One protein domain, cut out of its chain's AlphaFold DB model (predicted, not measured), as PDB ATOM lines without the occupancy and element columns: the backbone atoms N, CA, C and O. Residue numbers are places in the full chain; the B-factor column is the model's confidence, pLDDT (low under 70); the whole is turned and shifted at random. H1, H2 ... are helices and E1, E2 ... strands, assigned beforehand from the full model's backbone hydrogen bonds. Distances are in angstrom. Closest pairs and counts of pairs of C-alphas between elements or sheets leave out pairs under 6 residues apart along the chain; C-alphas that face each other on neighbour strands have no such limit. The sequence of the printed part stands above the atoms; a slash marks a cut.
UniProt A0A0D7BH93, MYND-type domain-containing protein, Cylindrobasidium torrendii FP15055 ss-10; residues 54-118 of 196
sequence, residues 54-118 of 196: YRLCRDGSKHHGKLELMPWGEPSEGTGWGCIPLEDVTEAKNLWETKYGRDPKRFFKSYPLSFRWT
ATOM      1  N   TYR A  54      36.721   4.569 -22.270       93.31
ATOM      2  CA  TYR A  54      37.603   3.690 -21.489       93.31
ATOM      3  C   TYR A  54      38.890   3.332 -22.241       93.31
ATOM      4  O   TYR A  54      39.672   2.521 -21.769       93.31
ATOM      5  N   ARG A  55      39.115   3.909 -23.428       91.81
ATOM      6  CA  ARG A  55      40.271   3.561 -24.263       91.81
ATOM      7  C   ARG A  55      41.605   4.035 -23.708       91.81
ATOM      8  O   ARG A  55      42.612   3.427 -24.040       91.81
ATOM      9  N   LEU A  56      41.618   5.173 -23.014       91.31
ATOM     10  CA  LEU A  56      42.845   5.797 -22.525       91.31
ATOM     11  C   LEU A  56      43.267   5.118 -21.223       91.31
ATOM     12  O   LEU A  56      42.541   5.178 -20.231       91.31
ATOM     13  N   CYS A  57      44.438   4.502 -21.252       90.81
ATOM     14  CA  CYS A  57      45.103   3.951 -20.088       90.81
ATOM     15  C   CYS A  57      45.785   5.076 -19.299       90.81
ATOM     16  O   CYS A  57      46.039   6.171 -19.807       90.81
ATOM     17  N   ARG A  58      46.088   4.816 -18.030       91.69
ATOM     18  CA  ARG A  58      46.699   5.796 -17.129       91.69
ATOM     19  C   ARG A  58      48.166   6.099 -17.471       91.69
ATOM     20  O   ARG A  58      48.645   7.162 -17.095       91.69
ATOM     21  N   ASP A  59      48.852   5.226 -18.210       88.12
ATOM     22  CA  ASP A  59      50.207   5.453 -18.758       88.12
ATOM     23  C   ASP A  59      50.195   6.273 -20.054       88.12
ATOM     24  O   ASP A  59      51.238   6.502 -20.660       88.12
ATOM     25  N   GLY A  60      49.017   6.708 -20.506       87.62
ATOM     26  CA  GLY A  60      48.850   7.425 -21.766       87.62
ATOM     27  C   GLY A  60      48.734   6.516 -22.991       87.62
ATOM     28  O   GLY A  60      48.418   7.019 -24.074       87.62
ATOM     29  N   SER A  61      48.914   5.196 -22.847       86.44
ATOM     30  CA  SER A  61      48.624   4.241 -23.923       86.44
ATOM     31  C   SER A  61      47.118   4.189 -24.222       86.44
ATOM     32  O   SER A  61      46.280   4.658 -23.443       86.44
ATOM     33  N   LYS A  62      46.744   3.692 -25.409       88.88
ATOM     34  CA  LYS A  62      45.351   3.752 -25.868       88.88
ATOM     35  C   LYS A  62      44.902   2.514 -26.633       88.88
ATOM     36  O   LYS A  62      45.397   2.223 -27.722       88.88
ATOM     37  N   HIS A  63      43.827   1.895 -26.153       92.19
ATOM     38  CA  HIS A  63      43.152   0.812 -26.856       92.19
ATOM     39  C   HIS A  63      42.453   1.299 -28.132       92.19
ATOM     40  O   HIS A  63      41.628   2.222 -28.118       92.19
ATOM     41  N   HIS A  64      42.710   0.618 -29.248       90.12
ATOM     42  CA  HIS A  64      42.072   0.879 -30.546       90.12
ATOM     43  C   HIS A  64      41.088  -0.225 -30.974       90.12
ATOM     44  O   HIS A  64      40.301  -0.024 -31.895       90.12
ATOM     45  N   GLY A  65      41.075  -1.360 -30.268       91.94
ATOM     46  CA  GLY A  65      40.153  -2.474 -30.500       91.94
ATOM     47  C   GLY A  65      38.731  -2.213 -30.003       91.94
ATOM     48  O   GLY A  65      38.388  -1.106 -29.572       91.94
ATOM     49  N   LYS A  66      37.892  -3.249 -30.064       94.62
ATOM     50  CA  LYS A  66      36.558  -3.253 -29.456       94.62
ATOM     51  C   LYS A  66      36.666  -3.731 -28.009       94.62
ATOM     52  O   LYS A  66      37.541  -4.538 -27.707       94.62
ATOM     53  N   LEU A  67      35.776  -3.243 -27.150       96.44
ATOM     54  CA  LEU A  67      35.568  -3.813 -25.823       96.44
ATOM     55  C   LEU A  67      34.451  -4.857 -25.927       96.44
ATOM     56  O   LEU A  67      33.316  -4.518 -26.273       96.44
ATOM     57  N   GLU A  68      34.798  -6.119 -25.714       96.75
ATOM     58  CA  GLU A  68      33.957  -7.288 -25.984       96.75
ATOM     59  C   GLU A  68      33.688  -8.053 -24.687       96.75
ATOM     60  O   GLU A  68      34.633  -8.351 -23.966       96.75
ATOM     61  N   LEU A  69      32.425  -8.376 -24.390       97.69
ATOM     62  CA  LEU A  69      32.072  -9.269 -23.282       97.69
ATOM     63  C   LEU A  69      32.576 -10.678 -23.597       97.69
ATOM     64  O   LEU A  69      32.331 -11.174 -24.692       97.69
ATOM     65  N   MET A  70      33.220 -11.336 -22.642       97.31
ATOM     66  CA  MET A  70      33.703 -12.703 -22.802       97.31
ATOM     67  C   MET A  70      32.629 -13.695 -22.338       97.31
ATOM     68  O   MET A  70      32.429 -13.845 -21.135       97.31
ATOM     69  N   PRO A  71      31.934 -14.430 -23.227       96.00
ATOM     70  CA  PRO A  71      30.973 -15.457 -22.817       96.00
ATOM     71  C   PRO A  71      31.628 -16.735 -22.260       96.00
ATOM     72  O   PRO A  71      30.961 -17.759 -22.117       96.00
ATOM     73  N   TRP A  72      32.919 -16.691 -21.938       96.38
ATOM     74  CA  TRP A  72      33.718 -17.797 -21.422       96.38
ATOM     75  C   TRP A  72      34.580 -17.347 -20.233       96.38
ATOM     76  O   TRP A  72      34.656 -16.158 -19.920       96.38
ATOM     77  N   GLY A  73      35.243 -18.321 -19.615       94.81
ATOM     78  CA  GLY A  73      36.343 -18.146 -18.665       94.81
ATOM     79  C   GLY A  73      37.365 -19.260 -18.852       94.81
ATOM     80  O   GLY A  73      37.423 -19.876 -19.926       94.81
ATOM     81  N   GLU A  74      38.123 -19.535 -17.802       94.75
ATOM     82  CA  GLU A  74      39.064 -20.643 -17.702       94.75
ATOM     83  C   GLU A  74      38.737 -21.471 -16.447       94.75
ATOM     84  O   GLU A  74      39.171 -21.125 -15.345       94.75
ATOM     85  N   PRO A  75      37.928 -22.543 -16.576       94.06
ATOM     86  CA  PRO A  75      37.512 -23.343 -15.426       94.06
ATOM     87  C   PRO A  75      38.682 -23.987 -14.685       94.06
ATOM     88  O   PRO A  75      38.602 -24.161 -13.471       94.06
ATOM     89  N   SER A  76      39.772 -24.308 -15.394       93.50
ATOM     90  CA  SER A  76      40.997 -24.827 -14.774       93.50
ATOM     91  C   SER A  76      41.687 -23.798 -13.864       93.50
ATOM     92  O   SER A  76      42.371 -24.181 -12.920       93.50
ATOM     93  N   GLU A  77      41.424 -22.508 -14.082       92.19
ATOM     94  CA  GLU A  77      41.866 -21.375 -13.262       92.19
ATOM     95  C   GLU A  77      40.749 -20.853 -12.333       92.19
ATOM     96  O   GLU A  77      40.848 -19.759 -11.780       92.19
ATOM     97  N   GLY A  78      39.656 -21.606 -12.163       96.00
ATOM     98  CA  GLY A  78      38.571 -21.244 -11.249       96.00
ATOM     99  C   GLY A  78      37.626 -20.156 -11.764       96.00
ATOM    100  O   GLY A  78      36.887 -19.572 -10.972       96.00
ATOM    101  N   THR A  79      37.596 -19.888 -13.075       97.00
ATOM    102  CA  THR A  79      36.708 -18.871 -13.661       97.00
ATOM    103  C   THR A  79      35.740 -19.434 -14.707       97.00
ATOM    104  O   THR A  79      36.032 -20.377 -15.440       97.00
ATOM    105  N   GLY A  80      34.554 -18.835 -14.806       97.00
ATOM    106  CA  GLY A  80      33.529 -19.160 -15.793       97.00
ATOM    107  C   GLY A  80      33.144 -17.963 -16.661       97.00
ATOM    108  O   GLY A  80      33.973 -17.126 -16.999       97.00
ATOM    109  N   TRP A  81      31.875 -17.895 -17.067       97.81
ATOM    110  CA  TRP A  81      31.351 -16.837 -17.943       97.81
ATOM    111  C   TRP A  81      31.775 -15.437 -17.475       97.81
ATOM    112  O   TRP A  81      31.586 -15.096 -16.310       97.81
ATOM    113  N   GLY A  82      32.346 -14.635 -18.376       96.44
ATOM    114  CA  GLY A  82      32.859 -13.307 -18.049       96.44
ATOM    115  C   GLY A  82      34.143 -13.327 -17.222       96.44
ATOM    116  O   GLY A  82      34.391 -12.356 -16.516       96.44
ATOM    117  N   CYS A  83      34.925 -14.410 -17.247       96.19
ATOM    118  CA  CYS A  83      36.089 -14.587 -16.364       96.19
ATOM    119  C   CYS A  83      35.760 -14.330 -14.876       96.19
ATOM    120  O   CYS A  83      36.577 -13.798 -14.130       96.19
ATOM    121  N   ILE A  84      34.536 -14.666 -14.465       97.06
ATOM    122  CA  ILE A  84      34.025 -14.497 -13.097       97.06
ATOM    123  C   ILE A  84      34.343 -15.766 -12.293       97.06
ATOM    124  O   ILE A  84      34.261 -16.845 -12.891       97.06
ATOM    125  N   PRO A  85      34.675 -15.683 -10.986       97.62
ATOM    126  CA  PRO A  85      34.828 -16.859 -10.127       97.62
ATOM    127  C   PRO A  85      33.651 -17.825 -10.265       97.62
ATOM    128  O   PRO A  85      32.502 -17.390 -10.375       97.62
ATOM    129  N   LEU A  86      33.926 -19.129 -10.319       97.81
ATOM    130  CA  LEU A  86      32.905 -20.147 -10.604       97.81
ATOM    131  C   LEU A  86      31.703 -20.071  -9.650       97.81
ATOM    132  O   LEU A  86      30.571 -20.267 -10.100       97.81
ATOM    133  N   GLU A  87      31.933 -19.737  -8.379       97.62
ATOM    134  CA  GLU A  87      30.898 -19.543  -7.358       97.62
ATOM    135  C   GLU A  87      29.923 -18.393  -7.674       97.62
ATOM    136  O   GLU A  87      28.736 -18.496  -7.366       97.62
ATOM    137  N   ASP A  88      30.380 -17.358  -8.381       98.00
ATOM    138  CA  ASP A  88      29.622 -16.126  -8.636       98.00
ATOM    139  C   ASP A  88      28.962 -16.103 -10.027       98.00
ATOM    140  O   ASP A  88      28.140 -15.230 -10.333       98.00
ATOM    141  N   VAL A  89      29.287 -17.060 -10.906       97.88
ATOM    142  CA  VAL A  89      28.814 -17.085 -12.306       97.88
ATOM    143  C   VAL A  89      27.287 -17.061 -12.404       97.88
ATOM    144  O   VAL A  89      26.731 -16.386 -13.277       97.88
ATOM    145  N   THR A  90      26.597 -17.804 -11.537       98.19
ATOM    146  CA  THR A  90      25.130 -17.901 -11.562       98.19
ATOM    147  C   THR A  90      24.484 -16.558 -11.234       98.19
ATOM    148  O   THR A  90      23.595 -16.109 -11.963       98.19
ATOM    149  N   GLU A  91      24.960 -15.887 -10.184       97.94
ATOM    150  CA  GLU A  91      24.472 -14.563  -9.802       97.94
ATOM    151  C   GLU A  91      24.786 -13.534 -10.891       97.94
ATOM    152  O   GLU A  91      23.893 -12.812 -11.340       97.94
ATOM    153  N   ALA A  92      26.021 -13.510 -11.393       97.81
ATOM    154  CA  ALA A  92      26.430 -12.551 -12.410       97.81
ATOM    155  C   ALA A  92      25.617 -12.679 -13.709       97.81
ATOM    156  O   ALA A  92      25.205 -11.663 -14.280       97.81
ATOM    157  N   LYS A  93      25.318 -13.909 -14.155       97.88
ATOM    158  CA  LYS A  93      24.421 -14.148 -15.297       97.88
ATOM    159  C   LYS A  93      22.998 -13.675 -15.017       97.88
ATOM    160  O   LYS A  93      22.391 -13.065 -15.894       97.88
ATOM    161  N   ASN A  94      22.464 -13.913 -13.817       98.31
ATOM    162  CA  ASN A  94      21.143 -13.398 -13.461       98.31
ATOM    163  C   ASN A  94      21.118 -11.866 -13.533       98.31
ATOM    164  O   ASN A  94      20.238 -11.298 -14.177       98.31
ATOM    165  N   LEU A  95      22.115 -11.199 -12.950       98.19
ATOM    166  CA  LEU A  95      22.214  -9.743 -12.976       98.19
ATOM    167  C   LEU A  95      22.357  -9.203 -14.405       98.19
ATOM    168  O   LEU A  95      21.744  -8.182 -14.729       98.19
ATOM    169  N   TRP A  96      23.146  -9.865 -15.261       98.00
ATOM    170  CA  TRP A  96      23.285  -9.526 -16.683       98.00
ATOM    171  C   TRP A  96      21.927  -9.475 -17.388       98.00
ATOM    172  O   TRP A  96      21.618  -8.493 -18.066       98.00
ATOM    173  N   GLU A  97      21.105 -10.499 -17.175       97.81
ATOM    174  CA  GLU A  97      19.773 -10.629 -17.761       97.81
ATOM    175  C   GLU A  97      18.773  -9.628 -17.167       97.81
ATOM    176  O   GLU A  97      18.067  -8.943 -17.905       97.81
ATOM    177  N   THR A  98      18.732  -9.505 -15.837       98.12
ATOM    178  CA  THR A  98      17.682  -8.770 -15.118       98.12
ATOM    179  C   THR A  98      18.068  -7.311 -14.866       98.12
ATOM    180  O   THR A  98      17.563  -6.394 -15.513       98.12
ATOM    181  N   LYS A  99      19.002  -7.071 -13.939       97.88
ATOM    182  CA  LYS A  99      19.418  -5.738 -13.479       97.88
ATOM    183  C   LYS A  99      20.006  -4.897 -14.608       97.88
ATOM    184  O   LYS A  99      19.750  -3.689 -14.683       97.88
ATOM    185  N   TYR A 100      20.824  -5.514 -15.456       98.00
ATOM    186  CA  TYR A 100      21.545  -4.823 -16.519       98.00
ATOM    187  C   TYR A 100      20.852  -4.921 -17.881       98.00
ATOM    188  O   TYR A 100      21.191  -4.130 -18.761       98.00
ATOM    189  N   GLY A 101      19.853  -5.798 -18.045       97.75
ATOM    190  CA  GLY A 101      19.028  -5.890 -19.255       97.75
ATOM    191  C   GLY A 101      19.833  -6.204 -20.516       97.75
ATOM    192  O   GLY A 101      19.568  -5.631 -21.570       97.75
ATOM    193  N   ARG A 102      20.874  -7.034 -20.389       97.00
ATOM    194  CA  ARG A 102      21.856  -7.339 -21.441       97.00
ATOM    195  C   ARG A 102      22.549  -6.110 -22.049       97.00
ATOM    196  O   ARG A 102      23.016  -6.154 -23.187       97.00
ATOM    197  N   ASP A 103      22.635  -5.006 -21.305       97.38
ATOM    198  CA  ASP A 103      23.345  -3.804 -21.745       97.38
ATOM    199  C   ASP A 103      24.824  -3.858 -21.306       97.38
ATOM    200  O   ASP A 103      25.126  -3.683 -20.114       97.38
ATOM    201  N   PRO A 104      25.781  -4.022 -22.242       96.94
ATOM    202  CA  PRO A 104      27.202  -4.085 -21.912       96.94
ATOM    203  C   PRO A 104      27.716  -2.798 -21.255       96.94
ATOM    204  O   PRO A 104      28.560  -2.866 -20.364       96.94
ATOM    205  N   LYS A 105      27.167  -1.625 -21.603       96.50
ATOM    206  CA  LYS A 105      27.547  -0.341 -20.991       96.50
ATOM    207  C   LYS A 105      27.188  -0.301 -19.509       96.50
ATOM    208  O   LYS A 105      27.889   0.349 -18.730       96.50
ATOM    209  N   ARG A 106      26.072  -0.925 -19.120       97.62
ATOM    210  CA  ARG A 106      25.641  -0.989 -17.718       97.62
ATOM    211  C   ARG A 106      26.413  -2.063 -16.962       97.62
ATOM    212  O   ARG A 106      26.877  -1.769 -15.865       97.62
ATOM    213  N   PHE A 107      26.595  -3.240 -17.562       98.00
ATOM    214  CA  PHE A 107      27.303  -4.361 -16.940       98.00
ATOM    215  C   PHE A 107      28.783  -4.051 -16.683       98.00
ATOM    216  O   PHE A 107      29.267  -4.252 -15.571       98.00
ATOM    217  N   PHE A 108      29.470  -3.438 -17.655       97.56
ATOM    218  CA  PHE A 108      30.891  -3.077 -17.562       97.56
ATOM    219  C   PHE A 108      31.237  -2.219 -16.338       97.56
ATOM    220  O   PHE A 108      32.333  -2.320 -15.800       97.56
ATOM    221  N   LYS A 109      30.307  -1.380 -15.864       95.94
ATOM    222  CA  LYS A 109      30.539  -0.541 -14.677       95.94
ATOM    223  C   LYS A 109      30.781  -1.355 -13.405       95.94
ATOM    224  O   LYS A 109      31.437  -0.852 -12.502       95.94
ATOM    225  N   SER A 110      30.201  -2.549 -13.319       96.44
ATOM    226  CA  SER A 110      30.327  -3.443 -12.164       96.44
ATOM    227  C   SER A 110      31.268  -4.614 -12.447       96.44
ATOM    228  O   SER A 110      31.941  -5.067 -11.533       96.44
ATOM    229  N   TYR A 111      31.349  -5.057 -13.704       97.31
ATOM    230  CA  TYR A 111      32.122  -6.226 -14.126       97.31
ATOM    231  C   TYR A 111      33.078  -5.882 -15.280       97.31
ATOM    232  O   TYR A 111      32.915  -6.392 -16.390       97.31
ATOM    233  N   PRO A 112      34.064  -4.987 -15.081       96.69
ATOM    234  CA  PRO A 112      34.970  -4.589 -16.158       96.69
ATOM    235  C   PRO A 112      35.884  -5.734 -16.622       96.69
ATOM    236  O   PRO A 112      36.155  -5.840 -17.818       96.69
ATOM    237  N   LEU A 113      36.284  -6.627 -15.707       95.19
ATOM    238  CA  LEU A 113      37.109  -7.810 -15.997       95.19
ATOM    239  C   LEU A 113      36.403  -8.822 -16.911       95.19
ATOM    240  O   LEU A 113      37.058  -9.604 -17.589       95.19
ATOM    241  N   SER A 114      35.069  -8.776 -16.986       97.69
ATOM    242  CA  SER A 114      34.298  -9.639 -17.883       97.69
ATOM    243  C   SER A 114      34.382  -9.251 -19.347       97.69
ATOM    244  O   SER A 114      33.871  -9.967 -20.206       97.69
ATOM    245  N   PHE A 115      35.036  -8.135 -19.647       97.94
ATOM    246  CA  PHE A 115      35.267  -7.678 -21.001       97.94
ATOM    247  C   PHE A 115      36.744  -7.790 -21.351       97.94
ATOM    248  O   PHE A 115      37.597  -7.800 -20.473       97.94
ATOM    249  N   ARG A 116      37.050  -7.823 -22.643       96.19
ATOM    250  CA  ARG A 116      38.411  -7.752 -23.174       96.19
ATOM    251  C   ARG A 116      38.541  -6.691 -24.249       96.19
ATOM    252  O   ARG A 116      37.593  -6.429 -24.995       96.19
ATOM    253  N   TRP A 117      39.737  -6.142 -24.390       95.81
ATOM    254  CA  TRP A 117      40.107  -5.331 -25.538       95.81
ATOM    255  C   TRP A 117      40.630  -6.207 -26.667       95.81
ATOM    256  O   TRP A 117      41.704  -6.790 -26.572       95.81
ATOM    257  N   THR A 118      39.946  -6.218 -27.810       94.44
ATOM    258  CA  THR A 118      40.334  -7.076 -28.948       94.44
ATOM    259  C   THR A 118      41.658  -6.686 -29.618       94.44
ATOM    260  O   THR A 118      42.113  -7.390 -30.508       94.44
TER     261      THR A 118
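This is residues 54 to 118 of the 196 residues of the protein "MYND-type domain-containing protein" of Cylindrobasidium torrendii FP15055 ss-10 (UniProt A0A0D7BH93). Little regular structure: the model is mostly loops, with a tiny ladder of two antiparallel strands, E1 and E2, the winding residues 54 to 66 towards one end and helix H1 towards the other. The 65 printed residues hold E1, H1, H2 and E2 in that order, a mixed class with 19 residues in named elements. The whole is only just compact, close to loose, with a radius of gyration of the C-alphas of 12.7 A and spans of 36 by 29 by 17 A.

E1, residues 67 to 69, is antiparallel to E2, residues 115 to 117, at 147 degrees; N 68 and O 116 are 2.9 A apart, within hydrogen-bond range. H1, residues 89 to 97, is apart from E2. H1 and H2, residues 104 to 107, are close but not clearly touching; their closest C-alphas, Trp 96 and Phe 107, are 6.5 A apart. In H1 every O i to N i+4 pair is within hydrogen-bond range; H2 is too short for one.

E1 begins at C-alpha 67 (35.568, -3.813, -25.823). H1 is 12.4 A long. E2 ends at C-alpha 117 (40.107, -5.331, -25.538).

The printed part has no cut. The link from E1 to H1, 19 residues, is long. No printed residue is under 70 in pLDDT.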